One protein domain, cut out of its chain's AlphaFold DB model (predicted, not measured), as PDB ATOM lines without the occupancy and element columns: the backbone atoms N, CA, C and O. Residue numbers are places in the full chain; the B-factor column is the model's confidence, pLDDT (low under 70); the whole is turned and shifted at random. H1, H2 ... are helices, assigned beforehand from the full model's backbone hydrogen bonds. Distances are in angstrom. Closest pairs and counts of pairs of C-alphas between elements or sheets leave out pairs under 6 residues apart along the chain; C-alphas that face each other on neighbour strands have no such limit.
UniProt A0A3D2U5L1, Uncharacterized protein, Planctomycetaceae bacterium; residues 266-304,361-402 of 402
ATOM      1  N   ARG A 266     262.920 184.740 216.058       94.62
ATOM      2  CA  ARG A 266     264.063 185.297 216.792       94.62
ATOM      3  C   ARG A 266     264.585 186.592 216.169       94.62
ATOM      4  O   ARG A 266     264.728 187.572 216.889       94.62
ATOM      5  N   ALA A 267     264.780 186.624 214.850       93.62
ATOM      6  CA  ALA A 267     265.196 187.843 214.153       93.62
ATOM      7  C   ALA A 267     264.172 188.983 214.329       93.62
ATOM      8  O   ALA A 267     264.537 190.129 214.584       93.62
ATOM      9  N   THR A 268     262.868 188.682 214.270       94.25
ATOM     10  CA  THR A 268     261.839 189.706 214.523       94.25
ATOM     11  C   THR A 268     261.831 190.210 215.966       94.25
ATOM     12  O   THR A 268     261.530 191.375 216.197       94.25
ATOM     13  N   VAL A 269     262.165 189.367 216.946       93.50
ATOM     14  CA  VAL A 269     262.289 189.794 218.348       93.50
ATOM     15  C   VAL A 269     263.497 190.706 218.521       93.50
ATOM     16  O   VAL A 269     263.362 191.755 219.140       93.50
ATOM     17  N   GLU A 270     264.635 190.350 217.932       93.50
ATOM     18  CA  GLU A 270     265.870 191.137 217.993       93.50
ATOM     19  C   GLU A 270     265.670 192.535 217.391       93.50
ATOM     20  O   GLU A 270     265.866 193.531 218.079       93.50
ATOM     21  N   THR A 271     265.110 192.624 216.179       93.31
ATOM     22  CA  THR A 271     264.781 193.924 215.552       93.31
ATOM     23  C   THR A 271     263.802 194.764 216.381       93.31
ATOM     24  O   THR A 271     263.948 195.983 216.479       93.31
ATOM     25  N   LYS A 272     262.802 194.140 217.022       92.25
ATOM     26  CA  LYS A 272     261.876 194.847 217.922       92.25
ATOM     27  C   LYS A 272     262.562 195.324 219.201       92.25
ATOM     28  O   LYS A 272     262.227 196.405 219.677       92.25
ATOM     29  N   GLN A 273     263.498 194.553 219.751       92.56
ATOM     30  CA  GLN A 273     264.282 194.943 220.926       92.56
ATOM     31  C   GLN A 273     265.224 196.107 220.612       92.56
ATOM     32  O   GLN A 273     265.264 197.070 221.375       92.56
ATOM     33  N   GLU A 274     265.915 196.064 219.472       92.12
ATOM     34  CA  GLU A 274     266.736 197.179 218.986       92.12
ATOM     35  C   GLU A 274     265.889 198.443 218.825       92.12
ATOM     36  O   GLU A 274     266.240 199.500 219.353       92.12
ATOM     37  N   ARG A 275     264.716 198.324 218.188       89.50
ATOM     38  CA  ARG A 275     263.796 199.454 218.026       89.50
ATOM     39  C   ARG A 275     263.289 199.986 219.366       89.50
ATOM     40  O   ARG A 275     263.182 201.196 219.541       89.50
ATOM     41  N   GLN A 276     262.989 199.109 220.321       90.00
ATOM     42  CA  GLN A 276     262.581 199.513 221.665       90.00
ATOM     43  C   GLN A 276     263.700 200.275 222.388       90.00
ATOM     44  O   GLN A 276     263.423 201.283 223.036       90.00
ATOM     45  N   HIS A 277     264.950 199.824 222.264       89.00
ATOM     46  CA  HIS A 277     266.107 200.501 222.848       89.00
ATOM     47  C   HIS A 277     266.343 201.875 222.202       89.00
ATOM     48  O   HIS A 277     266.615 202.850 222.902       89.00
ATOM     49  N   GLU A 278     266.204 201.981 220.879       88.38
ATOM     50  CA  GLU A 278     266.297 203.255 220.162       88.38
ATOM     51  C   GLU A 278     265.218 204.245 220.635       88.38
ATOM     52  O   GLU A 278     265.525 205.394 220.951       88.38
ATOM     53  N   LEU A 279     263.965 203.792 220.752       88.75
ATOM     54  CA  LEU A 279     262.856 204.625 221.224       88.75
ATOM     55  C   LEU A 279     263.010 205.044 222.689       88.75
ATOM     56  O   LEU A 279     262.640 206.163 223.040       88.75
ATOM     57  N   ALA A 280     263.573 204.181 223.540       87.62
ATOM     58  CA  ALA A 280     263.906 204.539 224.915       87.62
ATOM     59  C   ALA A 280     264.941 205.676 224.957       87.62
ATOM     60  O   ALA A 280     264.703 206.681 225.620       87.62
ATOM     61  N   GLY A 281     266.015 205.579 224.162       88.50
ATOM     62  CA  GLY A 281     267.008 206.652 224.039       88.50
ATOM     63  C   GLY A 281     266.406 207.968 223.534       88.50
ATOM     64  O   GLY A 281     266.653 209.024 224.111       88.50
ATOM     65  N   GLN A 282     265.535 207.911 222.518       88.62
ATOM     66  CA  GLN A 282     264.828 209.098 222.016       88.62
ATOM     67  C   GLN A 282     263.918 209.738 223.076       88.62
ATOM     68  O   GLN A 282     263.787 210.964 223.119       88.62
ATOM     69  N   ARG A 283     263.287 208.927 223.935       88.81
ATOM     70  CA  ARG A 283     262.461 209.417 225.044       88.81
ATOM     71  C   ARG A 283     263.308 210.133 226.093       88.81
ATOM     72  O   ARG A 283     262.931 211.227 226.508       88.81
ATOM     73  N   ASP A 284     264.438 209.545 226.475       89.19
ATOM     74  CA  ASP A 284     265.362 210.122 227.455       89.19
ATOM     75  C   ASP A 284     265.959 211.444 226.951       89.19
ATOM     76  O   ASP A 284     266.085 212.412 227.703       89.19
ATOM     77  N   ASP A 285     266.281 211.520 225.658       88.94
ATOM     78  CA  ASP A 285     266.742 212.750 225.015       88.94
ATOM     79  C   ASP A 285     265.655 213.826 224.965       88.94
ATOM     80  O   ASP A 285     265.944 215.008 225.172       88.94
ATOM     81  N   LEU A 286     264.397 213.445 224.735       89.25
ATOM     82  CA  LEU A 286     263.270 214.374 224.757       89.25
ATOM     83  C   LEU A 286     263.019 214.917 226.167       89.25
ATOM     84  O   LEU A 286     262.860 216.127 226.324       89.25
ATOM     85  N   GLU A 287     263.008 214.049 227.182       90.25
ATOM     86  CA  GLU A 287     262.832 214.440 228.585       90.25
ATOM     87  C   GLU A 287     263.942 215.398 229.029       90.25
ATOM     88  O   GLU A 287     263.665 216.472 229.573       90.25
ATOM     89  N   TRP A 288     265.191 215.072 228.691       92.69
ATOM     90  CA  TRP A 288     266.331 215.937 228.965       92.69
ATOM     91  C   TRP A 288     266.223 217.290 228.250       92.69
ATOM     92  O   TRP A 288     266.409 218.324 228.885       92.69
ATOM     93  N   THR A 289     265.873 217.314 226.957       88.56
ATOM     94  CA  THR A 289     265.798 218.571 226.182       88.56
ATOM     95  C   THR A 289     264.691 219.492 226.705       88.56
ATOM     96  O   THR A 289     264.870 220.707 226.742       88.56
ATOM     97  N   VAL A 290     263.562 218.929 227.156       88.38
ATOM     98  CA  VAL A 290     262.479 219.696 227.796       88.38
ATOM     99  C   VAL A 290     262.937 220.286 229.132       88.38
ATOM    100  O   VAL A 290     262.715 221.471 229.372       88.38
ATOM    101  N   SER A 291     263.617 219.502 229.976       87.25
ATOM    102  CA  SER A 291     264.167 220.004 231.243       87.25
ATOM    103  C   SER A 291     265.247 221.070 231.024       87.25
ATOM    104  O   SER A 291     265.297 222.054 231.757       87.25
ATOM    105  N   ALA A 292     266.096 220.893 230.009       87.19
ATOM    106  CA  ALA A 292     267.135 221.849 229.646       87.19
ATOM    107  C   ALA A 292     266.543 223.179 229.161       87.19
ATOM    108  O   ALA A 292     267.066 224.232 229.516       87.19
ATOM    109  N   LEU A 293     265.441 223.145 228.401       86.81
ATOM    110  CA  LEU A 293     264.729 224.350 227.975       86.81
ATOM    111  C   LEU A 293     264.124 225.109 229.166       86.81
ATOM    112  O   LEU A 293     264.267 226.326 229.224       86.81
ATOM    113  N   ASP A 294     263.510 224.414 230.131       84.94
ATOM    114  CA  ASP A 294     262.959 225.055 231.341       84.94
ATOM    115  C   ASP A 294     264.049 225.755 232.166       84.94
ATOM    116  O   ASP A 294     263.888 226.898 232.594       84.94
ATOM    117  N   HIS A 295     265.198 225.094 232.345       82.56
ATOM    118  CA  HIS A 295     266.334 225.673 233.063       82.56
ATOM    119  C   HIS A 295     266.938 226.860 232.301       82.56
ATOM    120  O   HIS A 295     267.220 227.899 232.894       82.56
ATOM    121  N   TYR A 296     267.077 226.738 230.979       83.56
ATOM    122  CA  TYR A 296     267.560 227.815 230.117       83.56
ATOM    123  C   TYR A 296     266.643 229.050 230.182       83.56
ATOM    124  O   TYR A 296     267.126 230.170 230.357       83.56
ATOM    125  N   ASP A 297     265.321 228.854 230.126       81.81
ATOM    126  CA  ASP A 297     264.332 229.931 230.234       81.81
ATOM    127  C   ASP A 297     264.352 230.594 231.618       81.81
ATOM    128  O   ASP A 297     264.244 231.820 231.713       81.81
ATOM    129  N   ARG A 298     264.550 229.824 232.693       79.31
ATOM    130  CA  ARG A 298     264.671 230.350 234.061       79.31
ATOM    131  C   ARG A 298     265.902 231.242 234.230       79.31
ATOM    132  O   ARG A 298     265.777 232.347 234.751       79.31
ATOM    133  N   ILE A 299     267.057 230.805 233.725       77.38
ATOM    134  CA  ILE A 299     268.316 231.560 233.811       77.38
ATOM    135  C   ILE A 299     268.250 232.844 232.965       77.38
ATOM    136  O   ILE A 299     268.743 233.897 233.373       77.38
ATOM    137  N   ILE A 300     267.621 232.799 231.784       73.44
ATOM    138  CA  ILE A 300     267.493 233.986 230.924       73.44
ATOM    139  C   ILE A 300     266.451 234.973 231.455       73.44
ATOM    140  O   ILE A 300     266.707 236.176 231.436       73.44
ATOM    141  N   SER A 301     265.306 234.500 231.953       66.69
ATOM    142  CA  SER A 301     264.251 235.366 232.505       66.69
ATOM    143  C   SER A 301     264.621 236.006 233.848       66.69
ATOM    144  O   SER A 301     264.104 237.074 234.175       66.69
ATOM    145  N   ALA A 302     265.556 235.411 234.596       63.56
ATOM    146  CA  ALA A 302     266.119 235.990 235.812       63.56
ATOM    147  C   ALA A 302     267.108 237.144 235.550       63.56
ATOM    148  O   ALA A 302     267.468 237.855 236.490       63.56
ATOM    149  N   ARG A 303     267.531 237.390 234.298       57.22
ATOM    150  CA  ARG A 303     268.392 238.537 233.969       57.22
ATOM    151  C   ARG A 303     267.570 239.832 233.973       57.22
ATOM    152  O   ARG A 303     266.723 240.011 233.098       57.22
ATOM    153  N   PRO A 304     267.824 240.784 234.889       51.94
ATOM    154  CA  PRO A 304     267.164 242.078 234.819       51.94
ATOM    155  C   PRO A 304     267.637 242.816 233.564       51.94
ATOM    156  O   PRO A 304     268.839 243.008 233.371       51.94
ATOM    157  N   PRO A 361     275.720 233.240 241.293       54.25
ATOM    158  CA  PRO A 361     277.049 232.758 240.905       54.25
ATOM    159  C   PRO A 361     277.056 231.438 240.106       54.25
ATOM    160  O   PRO A 361     278.078 231.132 239.492       54.25
ATOM    161  N   ASP A 362     275.941 230.702 240.056       60.16
ATOM    162  CA  ASP A 362     275.828 229.397 239.387       60.16
ATOM    163  C   ASP A 362     275.259 229.464 237.948       60.16
ATOM    164  O   ASP A 362     275.492 228.555 237.148       60.16
ATOM    165  N   ASP A 363     274.615 230.568 237.553       65.44
ATOM    166  CA  ASP A 363     273.951 230.731 236.245       65.44
ATOM    167  C   ASP A 363     274.846 230.495 235.001       65.44
ATOM    168  O   ASP A 363     274.408 229.833 234.053       65.44
ATOM    169  N   PRO A 364     276.093 231.018 234.917       68.31
ATOM    170  CA  PRO A 364     276.930 230.805 233.733       68.31
ATOM    171  C   PRO A 364     277.473 229.372 233.640       68.31
ATOM    172  O   PRO A 364     277.651 228.856 232.536       68.31
ATOM    173  N   VAL A 365     277.691 228.713 234.782       75.38
ATOM    174  CA  VAL A 365     278.196 227.333 234.853       75.38
ATOM    175  C   VAL A 365     277.120 226.347 234.396       75.38
ATOM    176  O   VAL A 365     277.409 225.384 233.682       75.38
ATOM    177  N   GLU A 366     275.860 226.600 234.752       74.50
ATOM    178  CA  GLU A 366     274.738 225.774 234.310       74.50
ATOM    179  C   GLU A 366     274.474 225.889 232.802       74.50
ATOM    180  O   GLU A 366     274.210 224.876 232.151       74.50
ATOM    181  N   LEU A 367     274.634 227.078 232.210       78.88
ATOM    182  CA  LEU A 367     274.500 227.265 230.759       78.88
ATOM    183  C   LEU A 367     275.593 226.531 229.967       78.88
ATOM    184  O   LEU A 367     275.291 225.886 228.961       78.88
ATOM    185  N   GLU A 368     276.846 226.566 230.430       81.56
ATOM    186  CA  GLU A 368     277.937 225.792 229.817       81.56
ATOM    187  C   GLU A 368     277.702 224.282 229.938       81.56
ATOM    188  O   GLU A 368     277.962 223.522 228.998       81.56
ATOM    189  N   ARG A 369     277.146 223.833 231.068       84.19
ATOM    190  CA  ARG A 369     276.783 222.429 231.282       84.19
ATOM    191  C   ARG A 369     275.674 221.974 230.334       84.19
ATOM    192  O   ARG A 369     275.789 220.892 229.755       84.19
ATOM    193  N   ILE A 370     274.638 222.794 230.137       85.69
ATOM    194  CA  ILE A 370     273.564 222.522 229.170       85.69
ATOM    195  C   ILE A 370     274.131 222.473 227.745       85.69
ATOM    196  O   ILE A 370     273.823 221.541 227.004       85.69
ATOM    197  N   ALA A 371     275.003 223.413 227.371       83.62
ATOM    198  CA  ALA A 371     275.624 223.442 226.046       83.62
ATOM    199  C   ALA A 371     276.504 222.209 225.775       83.62
ATOM    200  O   ALA A 371     276.425 221.609 224.700       83.62
ATOM    201  N   THR A 372     277.297 221.792 226.764       86.31
ATOM    202  CA  THR A 372     278.188 220.627 226.655       86.31
ATOM    203  C   THR A 372     277.395 219.328 226.516       86.31
ATOM    204  O   THR A 372     277.699 218.491 225.665       86.31
ATOM    205  N   GLU A 373     276.347 219.155 227.320       86.25
ATOM    206  CA  GLU A 373     275.510 217.955 227.277       86.25
ATOM    207  C   GLU A 373     274.619 217.927 226.016       86.25
ATOM    208  O   GLU A 373     274.431 216.860 225.429       86.25
ATOM    209  N   PHE A 374     274.179 219.087 225.507       88.00
ATOM    210  CA  PHE A 374     273.505 219.203 224.203       88.00
ATOM    211  C   PHE A 374     274.422 218.753 223.057       88.00
ATOM    212  O   PHE A 374     274.030 217.936 222.219       88.00
ATOM    213  N   GLN A 375     275.674 219.222 223.051       87.88
ATOM    214  CA  GLN A 375     276.672 218.816 222.062       87.88
ATOM    215  C   GLN A 375     277.010 217.326 222.164       87.88
ATOM    216  O   GLN A 375     277.212 216.665 221.144       87.88
ATOM    217  N   ARG A 376     277.040 216.769 223.375       88.19
ATOM    218  CA  ARG A 376     277.279 215.341 223.591       88.19
ATOM    219  C   ARG A 376     276.150 214.470 223.038       88.19
ATOM    220  O   ARG A 376     276.446 213.459 222.411       88.19
ATOM    221  N   ARG A 377     274.890 214.850 223.270       85.88
ATOM    222  CA  ARG A 377     273.704 214.065 222.879       85.88
ATOM    223  C   ARG A 377     273.351 214.198 221.403       85.88
ATOM    224  O   ARG A 377     272.955 213.226 220.773       85.88
ATOM    225  N   PHE A 378     273.511 215.392 220.835       86.94
ATOM    226  CA  PHE A 378     273.039 215.686 219.478       86.94
ATOM    227  C   PHE A 378     274.147 216.022 218.484       86.94
ATOM    228  O   PHE A 378     273.845 216.258 217.315       86.94
ATOM    229  N   HIS A 379     275.408 216.041 218.927       85.75
ATOM    230  CA  HIS A 379     276.580 216.360 218.102       85.75
ATOM    231  C   HIS A 379     276.469 217.707 217.373       85.75
ATOM    232  O   HIS A 379     277.036 217.901 216.299       85.75
ATOM    233  N   GLN A 380     275.733 218.648 217.963       83.94
ATOM    234  CA  GLN A 380     275.495 219.986 217.434       83.94
ATOM    235  C   GLN A 380     275.768 221.017 218.532       83.94
ATOM    236  O   GLN A 380     275.449 220.753 219.690       83.94
ATOM    237  N   PRO A 381     276.365 222.175 218.209       81.44
ATOM    238  CA  PRO A 381     276.520 223.242 219.187       81.44
ATOM    239  C   PRO A 381     275.150 223.817 219.567       81.44
ATOM    240  O   PRO A 381     274.257 223.928 218.723       81.44
ATOM    241  N   LEU A 382     274.987 224.200 220.836       80.00
ATOM    242  CA  LEU A 382     273.807 224.927 221.294       80.00
ATOM    243  C   LEU A 382     273.876 226.360 220.740       80.00
ATOM    244  O   LEU A 382     274.773 227.111 221.111       80.00
ATOM    245  N   GLY A 383     272.976 226.704 219.815       74.94
ATOM    246  CA  GLY A 383     272.892 228.045 219.232       74.94
ATOM    247  C   GLY A 383     272.179 229.014 220.169       74.94
ATOM    248  O   GLY A 383     272.821 229.789 220.863       74.94
ATOM    249  N   ASP A 384     270.851 228.921 220.210       76.31
ATOM    250  CA  ASP A 384     269.965 229.734 221.053       76.31
ATOM    251  C   ASP A 384     268.775 228.877 221.526       76.31
ATOM    252  O   ASP A 384     268.640 227.715 221.135       76.31
ATOM    253  N   ARG A 385     267.857 229.457 222.312       80.00
ATOM    254  CA  ARG A 385     266.566 228.851 222.716       80.00
ATOM    255  C   ARG A 385     265.871 228.069 221.589       80.00
ATOM    256  O   ARG A 385     265.383 226.960 221.797       80.00
ATOM    257  N   ALA A 386     265.888 228.628 220.379       81.06
ATOM    258  CA  ALA A 386     265.280 228.041 219.188       81.06
ATOM    259  C   ALA A 386     265.868 226.664 218.819       81.06
ATOM    260  O   ALA A 386     265.153 225.812 218.296       81.06
ATOM    261  N   SER A 387     267.145 226.409 219.120       81.94
ATOM    262  CA  SER A 387     267.796 225.118 218.868       81.94
ATOM    263  C   SER A 387     267.238 224.002 219.763       81.94
ATOM    264  O   SER A 387     267.094 222.868 219.305       81.94
ATOM    265  N   LEU A 388     266.873 224.317 221.013       83.69
ATOM    266  CA  LEU A 388     266.223 223.373 221.933       83.69
ATOM    267  C   LEU A 388     264.768 223.115 221.519       83.69
ATOM    268  O   LEU A 388     264.354 221.960 221.429       83.69
ATOM    269  N   GLU A 389     264.012 224.166 221.193       84.19
ATOM    270  CA  GLU A 389     262.620 224.053 220.730       84.19
ATOM    271  C   GLU A 389     262.507 223.230 219.436       84.19
ATOM    272  O   GLU A 389     261.702 222.298 219.355       84.19
ATOM    273  N   GLN A 390     263.378 223.499 218.456       87.56
ATOM    274  CA  GLN A 390     263.435 222.749 217.201       87.56
ATOM    275  C   GLN A 390     263.746 221.266 217.441       87.56
ATOM    276  O   GLN A 390     263.179 220.389 216.781       87.56
ATOM    277  N   LYS A 391     264.631 220.955 218.398       85.69
ATOM    278  CA  LYS A 391     264.989 219.568 218.703       85.69
ATOM    279  C   LYS A 391     263.869 218.827 219.430       85.69
ATOM    280  O   LYS A 391     263.620 217.665 219.116       85.69
ATOM    281  N   ILE A 392     263.139 219.506 220.316       86.62
ATOM    282  CA  ILE A 392     261.929 218.967 220.954       86.62
ATOM    283  C   ILE A 392     260.872 218.630 219.898       86.62
ATOM    284  O   ILE A 392     260.265 217.563 219.964       86.62
ATOM    285  N   GLU A 393     260.647 219.503 218.915       86.56
ATOM    286  CA  GLU A 393     259.683 219.245 217.842       86.56
ATOM    287  C   GLU A 393     260.118 218.074 216.947       86.56
ATOM    288  O   GLU A 393     259.309 217.191 216.651       86.56
ATOM    289  N   ALA A 394     261.406 218.003 216.600       85.62
ATOM    290  CA  ALA A 394     261.967 216.892 215.835       85.62
ATOM    291  C   ALA A 394     261.820 215.545 216.568       85.62
ATOM    292  O   ALA A 394     261.367 214.570 215.969       85.62
ATOM    293  N   LEU A 395     262.134 215.489 217.869       85.19
ATOM    294  CA  LEU A 395     261.995 214.277 218.686       85.19
ATOM    295  C   LEU A 395     260.522 213.889 218.901       85.19
ATOM    296  O   LEU A 395     260.177 212.710 218.826       85.19
ATOM    297  N   LYS A 396     259.619 214.865 219.079       84.94
ATOM    298  CA  LYS A 396     258.166 214.614 219.154       84.94
ATOM    299  C   LYS A 396     257.598 214.076 217.844       84.94
ATOM    300  O   LYS A 396     256.662 213.284 217.883       84.94
ATOM    301  N   LYS A 397     258.119 214.522 216.699       84.25
ATOM    302  CA  LYS A 397     257.709 214.023 215.383       84.25
ATOM    303  C   LYS A 397     258.194 212.587 215.166       84.25
ATOM    304  O   LYS A 397     257.385 211.736 214.814       84.25
ATOM    305  N   LEU A 398     259.457 212.308 215.491       78.69
ATOM    306  CA  LEU A 398     260.032 210.958 215.442       78.69
ATOM    307  C   LEU A 398     259.264 209.966 216.331       78.69
ATOM    308  O   LEU A 398     258.984 208.855 215.895       78.69
ATOM    309  N   GLY A 399     258.836 210.388 217.526       71.62
ATOM    310  CA  GLY A 399     258.025 209.562 218.428       71.62
ATOM    311  C   GLY A 399     256.552 209.378 218.028       71.62
ATOM    312  O   GLY A 399     255.879 208.551 218.631       71.62
ATOM    313  N   ARG A 400     256.025 210.139 217.054       71.94
ATOM    314  CA  ARG A 400     254.670 209.933 216.489       71.94
ATOM    315  C   ARG A 400     254.671 209.075 215.226       71.94
ATOM    316  O   ARG A 400     253.627 208.541 214.867       71.94
ATOM    317  N   GLU A 401     255.797 209.037 214.517       62.31
ATOM    318  CA  GLU A 401     255.989 208.243 213.296       62.31
ATOM    319  C   GLU A 401     256.495 206.819 213.598       62.31
ATOM    320  O   GLU A 401     256.395 205.941 212.740       62.31
ATOM    321  N   ALA A 402     257.026 206.598 214.806       54.97
ATOM    322  CA  ALA A 402     257.355 205.291 215.374       54.97
ATOM    323  C   ALA A 402     256.132 204.607 215.993       54.97
ATOM    324  O   ALA A 402     256.099 203.355 215.929       54.97
TER     325      ALA A 402
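This is residues 266 to 304 and 361 to 402 of the 402 residues of an uncharacterized protein of Planctomycetaceae bacterium (UniProt A0A3D2U5L1). One long helix, H1, makes the length of a rod, and two shorter helices, H2 and H3, run back alongside it without packing on each other. The first residues of H1, 266 to 274, stick out free at one end. The printed part has 81 residues with three named helices, in the order H1, H2, H3, and no named strand; the class is all helix. The whole is loose, with a radius of gyration of the C-alphas of 15.6 A, and spans 59 by 21 by 17 A.

H1, residues 266 to 301, touches H2, residues 363 to 378, with residues 285 to 299 alone. Their closest C-alphas, those of Ile 299 and Asp 363, are 6.2 A apart. H1 and H2 run opposite ways at a shallow tilt of 22 degrees. H1 also touches H3, residues 385 to 401, with 18 pairs of C-alphas within 8 A; the closest are those of Leu 286 and Ile 392, 6.1 A apart. H1 and H3 run opposite ways at a shallow tilt of 26 degrees. H2 and H3 are apart. In H1, H2 and H3 every O i to N i+4 pair is within hydrogen-bond range.

H1 begins at C-alpha 266 (264.063, 185.297, 216.792) and measures 52.5 A from first to last C-alpha. H2 begins at C-alpha 363 (273.951, 230.731, 236.245) and measures 22.5 A. H3 measures 25.0 A and ends at C-alpha 401 (255.989, 208.243, 213.296).

The C-alphas farthest apart, those of Arg 266 and Pro 304, are 59.7 A apart. Residues 305 to 360 are not printed, and C-alphas 304 and 361 are 14.9 A apart across this cut, which lies in the link from H1 to H2. The link from H2 to H3, six residues, is short. The mean pLDDT of the printed part is 82.4; residues 301 to 304, 361 to 364 and 401 to 402 are under 70.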